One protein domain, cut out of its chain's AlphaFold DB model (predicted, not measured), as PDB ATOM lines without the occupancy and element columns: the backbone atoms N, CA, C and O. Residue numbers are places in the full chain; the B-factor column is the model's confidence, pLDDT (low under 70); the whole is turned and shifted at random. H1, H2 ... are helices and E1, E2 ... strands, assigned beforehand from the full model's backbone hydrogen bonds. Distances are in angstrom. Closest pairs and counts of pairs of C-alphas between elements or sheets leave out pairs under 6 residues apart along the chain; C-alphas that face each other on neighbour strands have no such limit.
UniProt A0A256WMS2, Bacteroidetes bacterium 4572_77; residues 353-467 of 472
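AT A GLANCE: This is residues 353 to 467 of the 472 residues of a protein of Bacteroidetes bacterium 4572_77 (UniProt A0A256WMS2). What is seen first? Little regular structure: among long loops stand two strand-helix-strand units, parallel strands joined through a helix with right-handed crossover, E1 H1 E2 and E4 H2 E5, with hairpin E6 E7 near E3. What is the make-up? The printed part has 115 residues, 38 in named elements E1 H1 E2 E3 E4 H2 E5 E6 E7; mixed class, compact, radius of gyration of the C-alphas 14.2 A, spans 37 by 33 by 27 A.

HOW THE PARTS SIT: Which strands pair first? E1, residues 377 to 379, and E2, 397 to 399, are parallel: N 398 and O 377, 2.8 A. What follows? E4, 417 to 419, neighbours antiparallel E3, 409 to 411 (N 418 and O 410, 2.9 A), and parallel E5, 435 to 437 (N 436 and O 417, 2.7 A). H2, 422 to 430, is on this sheet, height 8.9 A.

IN THESE COORDINATES: Where does E1 begin? C-alpha 377 is at (3.245, 2.182, 35.420). Which are H1, E6 and E7? They are residues 386 to 391, 457 to 460 and 463 to 466.

THE WHOLE: Any cut? The printed part has no cut. Where is confidence low? Residues 445 to 455, in the long link E5 to E6, are under 70.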
ATOM      1  N   ARG A 353      15.582 -10.079  36.542       83.69
ATOM      2  CA  ARG A 353      16.825  -9.431  36.949       83.69
ATOM      3  C   ARG A 353      16.858  -8.016  36.372       83.69
ATOM      4  O   ARG A 353      16.733  -7.853  35.162       83.69
ATOM      5  N   GLY A 354      17.057  -7.030  37.243       87.12
ATOM      6  CA  GLY A 354      17.301  -5.646  36.847       87.12
ATOM      7  C   GLY A 354      18.584  -5.480  36.029       87.12
ATOM      8  O   GLY A 354      19.512  -6.288  36.160       87.12
ATOM      9  N   LYS A 355      18.622  -4.467  35.159       91.06
ATOM     10  CA  LYS A 355      19.759  -4.204  34.269       91.06
ATOM     11  C   LYS A 355      20.855  -3.410  34.978       91.06
ATOM     12  O   LYS A 355      22.031  -3.753  34.866       91.06
ATOM     13  N   GLU A 356      20.456  -2.386  35.716       90.69
ATOM     14  CA  GLU A 356      21.341  -1.481  36.435       90.69
ATOM     15  C   GLU A 356      21.730  -2.021  37.821       90.69
ATOM     16  O   GLU A 356      21.073  -2.877  38.417       90.69
ATOM     17  N   LYS A 357      22.845  -1.530  38.366       85.25
ATOM     18  CA  LYS A 357      23.213  -1.800  39.763       85.25
ATOM     19  C   LYS A 357      22.670  -0.683  40.647       85.25
ATOM     20  O   LYS A 357      22.835   0.487  40.321       85.25
ATOM     21  N   LEU A 358      22.081  -1.050  41.786       86.25
ATOM     22  CA  LEU A 358      21.719  -0.079  42.817       86.25
ATOM     23  C   LEU A 358      22.979   0.588  43.376       86.25
ATOM     24  O   LEU A 358      23.956  -0.090  43.707       86.25
ATOM     25  N   GLY A 359      22.928   1.909  43.486       85.06
ATOM     26  CA  GLY A 359      23.941   2.710  44.162       85.06
ATOM     27  C   GLY A 359      23.574   3.022  45.610       85.06
ATOM     28  O   GLY A 359      22.598   2.504  46.150       85.06
ATOM     29  N   ASN A 360      24.351   3.909  46.236       87.00
ATOM     30  CA  ASN A 360      24.175   4.297  47.645       87.00
ATOM     31  C   ASN A 360      23.586   5.708  47.823       87.00
ATOM     32  O   ASN A 360      23.450   6.175  48.954       87.00
ATOM     33  N   LYS A 361      23.281   6.419  46.729       89.81
ATOM     34  CA  LYS A 361      22.713   7.774  46.751       89.81
ATOM     35  C   LYS A 361      21.578   7.912  45.738       89.81
ATOM     36  O   LYS A 361      21.564   7.226  44.722       89.81
ATOM     37  N   TYR A 362      20.650   8.829  45.998       89.31
ATOM     38  CA  TYR A 362      19.624   9.201  45.023       89.31
ATOM     39  C   TYR A 362      20.278   9.825  43.769       89.31
ATOM     40  O   TYR A 362      21.185  10.645  43.934       89.31
ATOM     41  N   PRO A 363      19.835   9.491  42.538       90.81
ATOM     42  CA  PRO A 363      18.679   8.646  42.198       90.81
ATOM     43  C   PRO A 363      18.957   7.135  42.081       90.81
ATOM     44  O   PRO A 363      18.017   6.358  41.922       90.81
ATOM     45  N   GLU A 364      20.212   6.696  42.184       92.25
ATOM     46  CA  GLU A 364      20.644   5.297  41.987       92.25
ATOM     47  C   GLU A 364      20.010   4.309  42.980       92.25
ATOM     48  O   GLU A 364      19.935   3.110  42.720       92.25
ATOM     49  N   THR A 365      19.546   4.800  44.127       92.44
ATOM     50  CA  THR A 365      18.841   4.018  45.152       92.44
ATOM     51  C   THR A 365      17.363   3.767  44.833       92.44
ATOM     52  O   THR A 365      16.725   2.977  45.526       92.44
ATOM     53  N   ALA A 366      16.799   4.431  43.818       94.31
ATOM     54  CA  ALA A 366      15.360   4.440  43.534       94.31
ATOM     55  C   ALA A 366      14.976   3.795  42.187       94.31
ATOM     56  O   ALA A 366      13.798   3.739  41.856       94.31
ATOM     57  N   LEU A 367      15.935   3.251  41.427       95.75
ATOM     58  CA  LEU A 367      15.740   2.763  40.046       95.75
ATOM     59  C   LEU A 367      14.581   1.757  39.877       95.75
ATOM     60  O   LEU A 367      13.933   1.728  38.829       95.75
ATOM     61  N   TYR A 368      14.313   0.950  40.912       94.00
ATOM     62  CA  TYR A 368      13.276  -0.090  40.922       94.00
ATOM     63  C   TYR A 368      12.038   0.256  41.761       94.00
ATOM     64  O   TYR A 368      11.151  -0.584  41.903       94.00
ATOM     65  N   ASN A 369      11.946   1.459  42.340       93.62
ATOM     66  CA  ASN A 369      10.871   1.830  43.269       93.62
ATOM     67  C   ASN A 369       9.599   2.326  42.546       93.62
ATOM     68  O   ASN A 369       8.932   3.262  42.984       93.62
ATOM     69  N   ALA A 370       9.250   1.680  41.433       94.12
ATOM     70  CA  ALA A 370       8.070   1.980  40.630       94.12
ATOM     71  C   ALA A 370       6.817   1.276  41.172       94.12
ATOM     72  O   ALA A 370       6.892   0.137  41.640       94.12
ATOM     73  N   LEU A 371       5.649   1.918  41.059       93.12
ATOM     74  CA  LEU A 371       4.369   1.233  41.243       93.12
ATOM     75  C   LEU A 371       3.869   0.747  39.880       93.12
ATOM     76  O   LEU A 371       3.598   1.553  38.991       93.12
ATOM     77  N   PHE A 372       3.746  -0.569  39.728       91.38
ATOM     78  CA  PHE A 372       3.175  -1.186  38.538       91.38
ATOM     79  C   PHE A 372       1.808  -1.785  38.872       91.38
ATOM     80  O   PHE A 372       1.698  -2.636  39.752       91.38
ATOM     81  N   THR A 373       0.785  -1.308  38.173       89.50
ATOM     82  CA  THR A 373      -0.620  -1.703  38.327       89.50
ATOM     83  C   THR A 373      -1.136  -2.324  37.030       89.50
ATOM     84  O   THR A 373      -0.435  -2.340  36.017       89.50
ATOM     85  N   THR A 374      -2.386  -2.788  37.016       85.62
ATOM     86  CA  THR A 374      -3.034  -3.255  35.778       85.62
ATOM     87  C   THR A 374      -3.302  -2.124  34.777       85.62
ATOM     88  O   THR A 374      -3.493  -2.402  33.595       85.62
ATOM     89  N   ARG A 375      -3.313  -0.859  35.225       91.00
ATOM     90  CA  ARG A 375      -3.714   0.309  34.416       91.00
ATOM     91  C   ARG A 375      -2.569   1.270  34.108       91.00
ATOM     92  O   ARG A 375      -2.578   1.909  33.061       91.00
ATOM     93  N   TYR A 376      -1.588   1.364  34.999       94.81
ATOM     94  CA  TYR A 376      -0.502   2.340  34.938       94.81
ATOM     95  C   TYR A 376       0.824   1.766  35.448       94.81
ATOM     96  O   TYR A 376       0.874   1.040  36.446       94.81
ATOM     97  N   LEU A 377       1.918   2.180  34.812       96.50
ATOM     98  CA  LEU A 377       3.245   2.182  35.420       96.50
ATOM     99  C   LEU A 377       3.541   3.605  35.905       96.50
ATOM    100  O   LEU A 377       3.615   4.526  35.096       96.50
ATOM    101  N   ILE A 378       3.713   3.788  37.211       97.06
ATOM    102  CA  ILE A 378       3.887   5.103  37.833       97.06
ATOM    103  C   ILE A 378       5.284   5.171  38.444       97.06
ATOM    104  O   ILE A 378       5.596   4.412  39.366       97.06
ATOM    105  N   HIS A 379       6.135   6.051  37.911       97.75
ATOM    106  CA  HIS A 379       7.489   6.279  38.426       97.75
ATOM    107  C   HIS A 379       8.139   7.531  37.818       97.75
ATOM    108  O   HIS A 379       7.581   8.185  36.934       97.75
ATOM    109  N   ASN A 380       9.370   7.841  38.224       97.25
ATOM    110  CA  ASN A 380      10.191   8.826  37.538       97.25
ATOM    111  C   ASN A 380      10.862   8.214  36.296       97.25
ATOM    112  O   ASN A 380      11.885   7.536  36.374       97.25
ATOM    113  N   LYS A 381      10.282   8.508  35.125       95.38
ATOM    114  CA  LYS A 381      10.739   8.054  33.794       95.38
ATOM    115  C   LYS A 381      12.236   8.266  33.517       95.38
ATOM    116  O   LYS A 381      12.800   7.506  32.740       95.38
ATOM    117  N   ASN A 382      12.873   9.257  34.142       95.25
ATOM    118  CA  ASN A 382      14.285   9.572  33.908       95.25
ATOM    119  C   ASN A 382      15.247   8.628  34.648       95.25
ATOM    120  O   ASN A 382      16.441   8.656  34.369       95.25
ATOM    121  N   ILE A 383      14.750   7.834  35.604       96.00
ATOM    122  CA  ILE A 383      15.580   6.961  36.452       96.00
ATOM    123  C   ILE A 383      15.091   5.507  36.479       96.00
ATOM    124  O   ILE A 383      15.803   4.643  36.976       96.00
ATOM    125  N   THR A 384      13.880   5.215  35.995       95.94
ATOM    126  CA  THR A 384      13.345   3.845  35.963       95.94
ATOM    127  C   THR A 384      14.264   2.915  35.178       95.94
ATOM    128  O   THR A 384      14.594   3.203  34.028       95.94
ATOM    129  N   ASP A 385      14.602   1.758  35.750       95.81
ATOM    130  CA  ASP A 385      15.326   0.728  35.004       95.81
ATOM    131  C   ASP A 385      14.516   0.258  33.781       95.81
ATOM    132  O   ASP A 385      13.322  -0.054  33.867       95.81
ATOM    133  N   SER A 386      15.196   0.160  32.637       93.44
ATOM    134  CA  SER A 386      14.615  -0.290  31.369       93.44
ATOM    135  C   SER A 386      13.922  -1.660  31.436       93.44
ATOM    136  O   SER A 386      12.996  -1.917  30.669       93.44
ATOM    137  N   CYS A 387      14.313  -2.549  32.356       93.25
ATOM    138  CA  CYS A 387      13.658  -3.843  32.530       93.25
ATOM    139  C   CYS A 387      12.189  -3.684  32.953       93.25
ATOM    140  O   CYS A 387      11.337  -4.441  32.493       93.25
ATOM    141  N   ILE A 388      11.880  -2.676  33.779       93.25
ATOM    142  CA  ILE A 388      10.515  -2.388  34.233       93.25
ATOM    143  C   ILE A 388       9.702  -1.818  33.072       93.25
ATOM    144  O   ILE A 388       8.592  -2.279  32.816       93.25
ATOM    145  N   THR A 389      10.256  -0.852  32.331       92.00
ATOM    146  CA  THR A 389       9.543  -0.242  31.199       92.00
ATOM    147  C   THR A 389       9.283  -1.245  30.079       92.00
ATOM    148  O   THR A 389       8.212  -1.224  29.481       92.00
ATOM    149  N   ASN A 390      10.219  -2.164  29.832       91.69
ATOM    150  CA  ASN A 390      10.040  -3.241  28.859       91.69
ATOM    151  C   ASN A 390       8.949  -4.225  29.306       91.69
ATOM    152  O   ASN A 390       8.110  -4.625  28.498       91.69
ATOM    153  N   GLN A 391       8.906  -4.578  30.595       89.38
ATOM    154  CA  GLN A 391       7.851  -5.440  31.133       89.38
ATOM    155  C   GLN A 391       6.467  -4.777  31.042       89.38
ATOM    156  O   GLN A 391       5.484  -5.441  30.722       89.38
ATOM    157  N   ALA A 392       6.397  -3.464  31.256       89.38
ATOM    158  CA  ALA A 392       5.164  -2.683  31.229       89.38
ATOM    159  C   ALA A 392       4.850  -2.047  29.860       89.38
ATOM    160  O   ALA A 392       4.052  -1.121  29.801       89.38
ATOM    161  N   HIS A 393       5.437  -2.515  28.750       87.06
ATOM    162  CA  HIS A 393       5.353  -1.856  27.432       87.06
ATOM    163  C   HIS A 393       3.926  -1.595  26.903       87.06
ATOM    164  O   HIS A 393       3.735  -0.695  26.090       87.06
ATOM    165  N   LYS A 394       2.923  -2.363  27.350       90.75
ATOM    166  CA  LYS A 394       1.500  -2.165  26.991       90.75
ATOM    167  C   LYS A 394       0.731  -1.279  27.970       90.75
ATOM    168  O   LYS A 394      -0.447  -1.019  27.758       90.75
ATOM    169  N   THR A 395       1.368  -0.871  29.062       93.50
ATOM    170  CA  THR A 395       0.737  -0.121  30.146       93.50
ATOM    171  C   THR A 395       1.144   1.349  30.047       93.50
ATOM    172  O   THR A 395       2.338   1.640  29.955       93.50
ATOM    173  N   PRO A 396       0.188   2.292  30.075       94.62
ATOM    174  CA  PRO A 396       0.487   3.718  30.116       94.62
ATOM    175  C   PRO A 396       1.465   4.080  31.243       94.62
ATOM    176  O   PRO A 396       1.281   3.689  32.397       94.62
ATOM    177  N   PHE A 397       2.504   4.849  30.910       96.81
ATOM    178  CA  PHE A 397       3.477   5.339  31.883       96.81
ATOM    179  C   PHE A 397       3.049   6.716  32.401       96.81
ATOM    180  O   PHE A 397       2.999   7.675  31.629       96.81
ATOM    181  N   LEU A 398       2.821   6.843  33.706       96.56
ATOM    182  CA  LEU A 398       2.519   8.108  34.371       96.56
ATOM    183  C   LEU A 398       3.773   8.622  35.088       96.56
ATOM    184  O   LEU A 398       4.271   8.022  36.041       96.56
ATOM    185  N   HIS A 399       4.328   9.719  34.576       97.19
ATOM    186  CA  HIS A 399       5.573  10.284  35.088       97.19
ATOM    187  C   HIS A 399       5.338  11.105  36.355       97.19
ATOM    188  O   HIS A 399       4.639  12.111  36.305       97.19
ATOM    189  N   VAL A 400       6.010  10.735  37.448       96.75
ATOM    190  CA  VAL A 400       6.096  11.526  38.686       96.75
ATOM    191  C   VAL A 400       7.547  11.926  38.959       96.75
ATOM    192  O   VAL A 400       8.473  11.196  38.617       96.75
ATOM    193  N   LYS A 401       7.778  13.073  39.613       94.75
ATOM    194  CA  LYS A 401       9.143  13.494  39.997       94.75
ATOM    195  C   LYS A 401       9.733  12.637  41.126       94.75
ATOM    196  O   LYS A 401      10.947  12.440  41.166       94.75
ATOM    197  N   GLN A 402       8.882  12.136  42.025       93.56
ATOM    198  CA  GLN A 402       9.260  11.334  43.190       93.56
ATOM    199  C   GLN A 402       9.802   9.962  42.768       93.56
ATOM    200  O   GLN A 402       9.057   9.130  42.257       93.56
ATOM    201  N   GLY A 403      11.090   9.706  43.011       93.19
ATOM    202  CA  GLY A 403      11.715   8.420  42.690       93.19
ATOM    203  C   GLY A 403      11.307   7.284  43.629       93.19
ATOM    204  O   GLY A 403      11.241   6.146  43.204       93.19
ATOM    205  N   TYR A 404      10.956   7.548  44.887       92.88
ATOM    206  CA  TYR A 404      10.472   6.503  45.799       92.88
ATOM    207  C   TYR A 404       8.957   6.296  45.668       92.88
ATOM    208  O   TYR A 404       8.224   6.371  46.654       92.88
ATOM    209  N   THR A 405       8.467   6.104  44.437       93.06
ATOM    210  CA  THR A 405       7.024   6.079  44.149       93.06
ATOM    211  C   THR A 405       6.316   4.943  44.882       93.06
ATOM    212  O   THR A 405       5.326   5.190  45.559       93.06
ATOM    213  N   ARG A 406       6.821   3.706  44.810       90.88
ATOM    214  CA  ARG A 406       6.196   2.541  45.460       90.88
ATOM    215  C   ARG A 406       6.154   2.677  46.980       90.88
ATOM    216  O   ARG A 406       5.197   2.232  47.608       90.88
ATOM    217  N   CYS A 407       7.171   3.312  47.557       88.25
ATOM    218  CA  CYS A 407       7.231   3.638  48.980       88.25
ATOM    219  C   CYS A 407       6.336   4.816  49.389       88.25
ATOM    220  O   CYS A 407       6.235   5.076  50.583       88.25
ATOM    221  N   ASN A 408       5.667   5.495  48.452       90.25
ATOM    222  CA  ASN A 408       4.762   6.613  48.732       90.25
ATOM    223  C   ASN A 408       3.389   6.477  48.047       90.25
ATOM    224  O   ASN A 408       2.600   7.420  48.077       90.25
ATOM    225  N   LEU A 409       3.081   5.342  47.417       91.75
ATOM    226  CA  LEU A 409       1.852   5.168  46.646       91.75
ATOM    227  C   LEU A 409       1.379   3.714  46.670       91.75
ATOM    228  O   LEU A 409       2.169   2.779  46.496       91.75
ATOM    229  N   ILE A 410       0.070   3.541  46.822       91.31
ATOM    230  CA  ILE A 410      -0.631   2.271  46.642       91.31
ATOM    231  C   ILE A 410      -1.942   2.501  45.879       91.31
ATOM    232  O   ILE A 410      -2.598   3.524  46.068       91.31
ATOM    233  N   GLU A 411      -2.298   1.566  45.002       91.81
ATOM    234  CA  GLU A 411      -3.593   1.512  44.310       91.81
ATOM    235  C   GLU A 411      -4.530   0.596  45.097       91.81
ATOM    236  O   GLU A 411      -4.119  -0.506  45.437       91.81
ATOM    237  N   LEU A 412      -5.755   1.030  45.376       90.12
ATOM    238  CA  LEU A 412      -6.796   0.256  46.052       90.12
ATOM    239  C   LEU A 412      -7.594  -0.630  45.071       90.12
ATOM    240  O   LEU A 412      -7.575  -0.377  43.865       90.12
ATOM    241  N   PRO A 413      -8.335  -1.652  45.555       87.94
ATOM    242  CA  PRO A 413      -9.125  -2.543  44.693       87.94
ATOM    243  C   PRO A 413     -10.188  -1.839  43.834       87.94
ATOM    244  O   PRO A 413     -10.483  -2.297  42.733       87.94
ATOM    245  N   ASP A 414     -10.751  -0.727  44.317       89.88
ATOM    246  CA  ASP A 414     -11.710   0.109  43.577       89.88
ATOM    247  C   ASP A 414     -11.038   0.990  42.506       89.88
ATOM    248  O   ASP A 414     -11.698   1.675  41.725       89.88
ATOM    249  N   GLY A 415      -9.709   0.956  42.453       89.69
ATOM    250  CA  GLY A 415      -8.899   1.716  41.532       89.69
ATOM    251  C   GLY A 415      -8.635   3.165  41.946       89.69
ATOM    252  O   GLY A 415      -8.103   3.927  41.132       89.69
ATOM    253  N   SER A 416      -8.974   3.555  43.169       93.38
ATOM    254  CA  SER A 416      -8.472   4.788  43.767       93.38
ATOM    255  C   SER A 416      -7.035   4.599  44.277       93.38
ATOM    256  O   SER A 416      -6.508   3.487  44.319       93.38
ATOM    257  N   PHE A 417      -6.356   5.685  44.635       93.75
ATOM    258  CA  PHE A 417      -4.978   5.648  45.128       93.75
ATOM    259  C   PHE A 417      -4.861   6.288  46.507       93.75
ATOM    260  O   PHE A 417      -5.548   7.264  46.783       93.75
ATOM    261  N   ILE A 418      -3.941   5.801  47.341       91.50
ATOM    262  CA  ILE A 418      -3.543   6.463  48.593       91.50
ATOM    263  C   ILE A 418      -2.084   6.905  48.493       91.50
ATOM    264  O   ILE A 418      -1.212   6.112  48.122       91.50
ATOM    265  N   THR A 419      -1.799   8.155  48.860       91.81
ATOM    266  CA  THR A 419      -0.432   8.694  48.894       91.81
ATOM    267  C   THR A 419      -0.226   9.698  50.026       91.81
ATOM    268  O   THR A 419      -1.153  10.402  50.412       91.81
ATOM    269  N   SER A 420       1.007   9.784  50.531       88.00
ATOM    270  CA  SER A 420       1.462  10.857  51.430       88.00
ATOM    271  C   SER A 420       2.297  11.921  50.722       88.00
ATOM    272  O   SER A 420       2.757  12.874  51.354       88.00
ATOM    273  N   ASP A 421       2.550  11.760  49.423       92.06
ATOM    274  CA  ASP A 421       3.406  12.651  48.648       92.06
ATOM    275  C   ASP A 421       2.541  13.582  47.793       92.06
ATOM    276  O   ASP A 421       1.845  13.157  46.869       92.06
ATOM    277  N   LYS A 422       2.603  14.885  48.092       92.12
ATOM    278  CA  LYS A 422       1.853  15.916  47.359       92.12
ATOM    279  C   LYS A 422       2.233  15.996  45.880       92.12
ATOM    280  O   LYS A 422       1.400  16.343  45.047       92.12
ATOM    281  N   GLY A 423       3.478  15.683  45.526       94.25
ATOM    282  CA  GLY A 423       3.916  15.649  44.134       94.25
ATOM    283  C   GLY A 423       3.270  14.499  43.362       94.25
ATOM    284  O   GLY A 423       2.849  14.692  42.219       94.25
ATOM    285  N   ILE A 424       3.139  13.329  43.990       95.12
ATOM    286  CA  ILE A 424       2.411  12.192  43.417       95.12
ATOM    287  C   ILE A 424       0.918  12.518  43.305       95.12
ATOM    288  O   ILE A 424       0.362  12.377  42.216       95.12
ATOM    289  N   GLU A 425       0.290  13.012  44.380       96.25
ATOM    290  CA  GLU A 425      -1.136  13.381  44.405       96.25
ATOM    291  C   GLU A 425      -1.498  14.320  43.250       96.25
ATOM    292  O   GLU A 425      -2.364  14.000  42.436       96.25
ATOM    293  N   ASN A 426      -0.783  15.442  43.129       96.50
ATOM    294  CA  ASN A 426      -1.030  16.436  42.087       96.50
ATOM    295  C   ASN A 426      -0.943  15.835  40.678       96.50
ATOM    296  O   ASN A 426      -1.761  16.155  39.815       96.50
ATOM    297  N   THR A 427       0.027  14.947  40.442       96.50
ATOM    298  CA  THR A 427       0.199  14.299  39.133       96.50
ATOM    299  C   THR A 427      -0.985  13.385  38.802       96.50
ATOM    300  O   THR A 427      -1.494  13.396  37.683       96.50
ATOM    301  N   LEU A 428      -1.444  12.599  39.775       96.38
ATOM    302  CA  LEU A 428      -2.556  11.670  39.588       96.38
ATOM    303  C   LEU A 428      -3.898  12.402  39.416       96.38
ATOM    304  O   LEU A 428      -4.688  12.024  38.550       96.38
ATOM    305  N   LEU A 429      -4.125  13.494  40.155       96.81
ATOM    306  CA  LEU A 429      -5.303  14.353  39.981       96.81
ATOM    307  C   LEU A 429      -5.340  15.002  38.587       96.81
ATOM    308  O   LEU A 429      -6.393  15.031  37.951       96.81
ATOM    309  N   GLN A 430      -4.196  15.461  38.062       95.94
ATOM    310  CA  GLN A 430      -4.092  15.973  36.684       95.94
ATOM    311  C   GLN A 430      -4.431  14.905  35.637       95.94
ATOM    312  O   GLN A 430      -5.023  15.214  34.602       95.94
ATOM    313  N   ALA A 431      -4.115  13.642  35.925       94.50
ATOM    314  CA  ALA A 431      -4.512  12.497  35.112       94.50
ATOM    315  C   ALA A 431      -5.979  12.067  35.321       94.50
ATOM    316  O   ALA A 431      -6.394  11.054  34.758       94.50
ATOM    317  N   LYS A 432      -6.771  12.836  36.085       96.00
ATOM    318  CA  LYS A 432      -8.183  12.575  36.417       96.00
ATOM    319  C   LYS A 432      -8.403  11.253  37.165       96.00
ATOM    320  O   LYS A 432      -9.431  10.605  36.987       96.00
ATOM    321  N   LEU A 433      -7.440  10.852  37.994       96.12
ATOM    322  CA  LEU A 433      -7.545   9.677  38.857       96.12
ATOM    323  C   LEU A 433      -8.054  10.065  40.247       96.12
ATOM    324  O   LEU A 433      -7.781  11.159  40.738       96.12
ATOM    325  N   GLN A 434      -8.774   9.148  40.893       96.62
ATOM    326  CA  GLN A 434      -9.226   9.324  42.269       96.62
ATOM    327  C   GLN A 434      -8.072   9.050  43.235       96.62
ATOM    328  O   GLN A 434      -7.478   7.970  43.215       96.62
ATOM    329  N   VAL A 435      -7.750  10.030  44.079       95.94
ATOM    330  CA  VAL A 435      -6.622   9.961  45.013       95.94
ATOM    331  C   VAL A 435      -7.061  10.444  46.384       95.94
ATOM    332  O   VAL A 435      -7.703  11.483  46.515       95.94
ATOM    333  N   HIS A 436      -6.663   9.698  47.399       92.94
ATOM    334  CA  HIS A 436      -6.829  10.011  48.801       92.94
ATOM    335  C   HIS A 436      -5.461  10.368  49.375       92.94
ATOM    336  O   HIS A 436      -4.578   9.518  49.524       92.94
ATOM    337  N   TYR A 437      -5.274  11.650  49.669       91.12
ATOM    338  CA  TYR A 437      -4.105  12.106  50.400       91.12
ATOM    339  C   TYR A 437      -4.310  11.951  51.900       91.12
ATOM    340  O   TYR A 437      -5.399  12.194  52.416       91.12
ATOM    341  N   PHE A 438      -3.235  11.623  52.601       85.94
ATOM    342  CA  PHE A 438      -3.171  11.719  54.053       85.94
ATOM    343  C   PHE A 438      -1.783  12.237  54.458       85.94
ATOM    344  O   PHE A 438      -0.811  12.097  53.707       85.94
ATOM    345  N   SER A 439      -1.676  12.862  55.631       83.88
ATOM    346  CA  SER A 439      -0.380  13.310  56.135       83.88
ATOM    347  C   SER A 439       0.342  12.144  56.796       83.88
ATOM    348  O   SER A 439      -0.215  11.464  57.652       83.88
ATOM    349  N   SER A 440       1.616  11.935  56.463       78.38
ATOM    350  CA  SER A 440       2.437  10.951  57.178       78.38
ATOM    351  C   SER A 440       2.637  11.309  58.656       78.38
ATOM    352  O   SER A 440       2.932  10.427  59.456       78.38
ATOM    353  N   ALA A 441       2.425  12.570  59.042       78.69
ATOM    354  CA  ALA A 441       2.410  12.987  60.444       78.69
ATOM    355  C   ALA A 441       1.199  12.437  61.224       78.69
ATOM    356  O   ALA A 441       1.264  12.333  62.445       78.69
ATOM    357  N   ASP A 442       0.118  12.052  60.535       77.50
ATOM    358  CA  ASP A 442      -1.095  11.524  61.173       77.50
ATOM    359  C   ASP A 442      -0.951  10.037  61.551       77.50
ATOM    360  O   ASP A 442      -1.795   9.478  62.251       77.50
ATOM    361  N   VAL A 443       0.120   9.374  61.097       74.56
ATOM    362  CA  VAL A 443       0.413   7.972  61.414       74.56
ATOM    363  C   VAL A 443       1.444   7.922  62.536       74.56
ATOM    364  O   VAL A 443       2.641   8.107  62.314       74.56
ATOM    365  N   ALA A 444       0.971   7.629  63.746       70.88
ATOM    366  CA  ALA A 444       1.830   7.434  64.904       70.88
ATOM    367  C   ALA A 444       2.592   6.101  64.798       70.88
ATOM    368  O   ALA A 444       1.988   5.029  64.747       70.88
ATOM    369  N   LEU A 445       3.922   6.180  64.777       69.81
ATOM    370  CA  LEU A 445       4.831   5.040  64.901       69.81
ATOM    371  C   LEU A 445       5.816   5.333  66.037       69.81
ATOM    372  O   LEU A 445       6.371   6.434  66.105       69.81
ATOM    373  N   ASP A 446       6.046   4.355  66.914       66.50
ATOM    374  CA  ASP A 446       6.953   4.514  68.051       66.50
ATOM    375  C   ASP A 446       8.355   4.923  67.573       66.50
ATOM    376  O   ASP A 446       8.959   4.301  66.697       66.50
ATOM    377  N   ASN A 447       8.890   5.996  68.160       69.25
ATOM    378  CA  ASN A 447      10.206   6.565  67.843       69.25
ATOM    379  C   ASN A 447      10.390   7.074  66.397       69.25
ATOM    380  O   ASN A 447      11.531   7.255  65.966       69.25
ATOM    381  N   GLN A 448       9.315   7.338  65.648       65.81
ATOM    382  CA  GLN A 448       9.389   7.953  64.319       65.81
ATOM    383  C   GLN A 448       8.582   9.249  64.272       65.81
ATOM    384  O   GLN A 448       7.470   9.331  64.781       65.81
ATOM    385  N   SER A 449       9.135  10.277  63.625       64.94
ATOM    386  CA  SER A 449       8.463  11.575  63.493       64.94
ATOM    387  C   SER A 449       7.370  11.595  62.417       64.94
ATOM    388  O   SER A 449       6.613  12.554  62.368       64.94
ATOM    389  N   ASN A 450       7.319  10.588  61.537       64.19
ATOM    390  CA  ASN A 450       6.328  10.419  60.469       64.19
ATOM    391  C   ASN A 450       6.139   8.919  60.179       64.19
ATOM    392  O   ASN A 450       7.122   8.174  60.174       64.19
ATOM    393  N   GLY A 451       4.920   8.490  59.852       61.56
ATOM    394  CA  GLY A 451       4.608   7.128  59.427       61.56
ATOM    395  C   GLY A 451       3.953   7.069  58.047       61.56
ATOM    396  O   GLY A 451       2.976   7.751  57.759       61.56
ATOM    397  N   PHE A 452       4.472   6.221  57.162       66.69
ATOM    398  CA  PHE A 452       3.711   5.726  56.014       66.69
ATOM    399  C   PHE A 452       4.290   4.403  55.519       66.69
ATOM    400  O   PHE A 452       5.506   4.238  55.449       66.69
ATOM    401  N   LEU A 453       3.422   3.447  55.184       64.44
ATOM    402  CA  LEU A 453       3.795   2.042  55.003       64.44
ATOM    403  C   LEU A 453       3.498   1.434  53.614       64.44
ATOM    404  O   LEU A 453       3.412   0.213  53.530       64.44
ATOM    405  N   PRO A 454       3.377   2.160  52.485       63.94
ATOM    406  CA  PRO A 454       2.956   1.533  51.234       63.94
ATOM    407  C   PRO A 454       4.034   0.583  50.692       63.94
ATOM    408  O   PRO A 454       3.691  -0.418  50.068       63.94
ATOM    409  N   GLY A 455       5.318   0.829  50.988       67.81
ATOM    410  CA  GLY A 455       6.421  -0.080  50.650       67.81
ATOM    411  C   GLY A 455       6.363  -1.417  51.400       67.81
ATOM    412  O   GLY A 455       6.906  -2.409  50.922       67.81
ATOM    413  N   ALA A 456       5.663  -1.446  52.536       73.50
ATOM    414  CA  ALA A 456       5.367  -2.633  53.332       73.50
ATOM    415  C   ALA A 456       3.931  -3.145  53.108       73.50
ATOM    416  O   ALA A 456       3.552  -4.169  53.667       73.50
ATOM    417  N   MET A 457       3.118  -2.459  52.303       82.56
ATOM    418  CA  MET A 457       1.739  -2.846  52.024       82.56
ATOM    419  C   MET A 457       1.620  -3.610  50.709       82.56
ATOM    420  O   MET A 457       2.331  -3.339  49.742       82.56
ATOM    421  N   GLY A 458       0.654  -4.516  50.636       81.88
ATOM    422  CA  GLY A 458       0.245  -5.185  49.406       81.88
ATOM    423  C   GLY A 458      -1.254  -5.433  49.413       81.88
ATOM    424  O   GLY A 458      -1.863  -5.502  50.473       81.88
ATOM    425  N   ILE A 459      -1.859  -5.568  48.240       83.69
ATOM    426  CA  ILE A 459      -3.277  -5.909  48.118       83.69
ATOM    427  C   ILE A 459      -3.392  -7.281  47.485       83.69
ATOM    428  O   ILE A 459      -2.708  -7.591  46.510       83.69
ATOM    429  N   TYR A 460      -4.266  -8.098  48.056       82.44
ATOM    430  CA  TYR A 460      -4.649  -9.375  47.485       82.44
ATOM    431  C   TYR A 460      -6.165  -9.524  47.594       82.44
ATOM    432  O   TYR A 460      -6.733  -9.418  48.683       82.44
ATOM    433  N   ASN A 461      -6.819  -9.728  46.449       81.12
ATOM    434  CA  ASN A 461      -8.269  -9.620  46.289       81.12
ATOM    435  C   ASN A 461      -8.788  -8.261  46.790       81.12
ATOM    436  O   ASN A 461      -8.440  -7.233  46.219       81.12
ATOM    437  N   ASN A 462      -9.586  -8.252  47.859       85.81
ATOM    438  CA  ASN A 462     -10.156  -7.042  48.451       85.81
ATOM    439  C   ASN A 462      -9.558  -6.720  49.833       85.81
ATOM    440  O   ASN A 462     -10.166  -6.003  50.624       85.81
ATOM    441  N   THR A 463      -8.387  -7.287  50.145       85.38
ATOM    442  CA  THR A 463      -7.736  -7.155  51.451       85.38
ATOM    443  C   THR A 463      -6.400  -6.441  51.310       85.38
ATOM    444  O   THR A 463      -5.538  -6.853  50.527       85.38
ATOM    445  N   LEU A 464      -6.217  -5.387  52.106       84.25
ATOM    446  CA  LEU A 464      -4.937  -4.715  52.293       84.25
ATOM    447  C   LEU A 464      -4.120  -5.466  53.351       84.25
ATOM    448  O   LEU A 464      -4.536  -5.605  54.499       84.25
ATOM    449  N   TYR A 465      -2.944  -5.930  52.959       84.62
ATOM    450  CA  TYR A 465      -1.956  -6.552  53.826       84.62
ATOM    451  C   TYR A 465      -0.885  -5.534  54.186       84.62
ATOM    452  O   TYR A 465      -0.385  -4.823  53.317       84.62
ATOM    453  N   ILE A 466      -0.497  -5.513  55.458       80.88
ATOM    454  CA  ILE A 466       0.650  -4.757  55.962       80.88
ATOM    455  C   ILE A 466       1.684  -5.783  56.421       80.88
ATOM    456  O   ILE A 466       1.414  -6.607  57.292       80.88
ATOM    457  N   ILE A 467       2.856  -5.766  55.797       74.94
ATOM    458  CA  ILE A 467       3.937  -6.720  56.019       74.94
ATOM    459  C   ILE A 467       4.998  -6.035  56.876       74.94
ATOM    460  O   ILE A 467       5.806  -5.251  56.389       74.94
TER     461      ILE A 467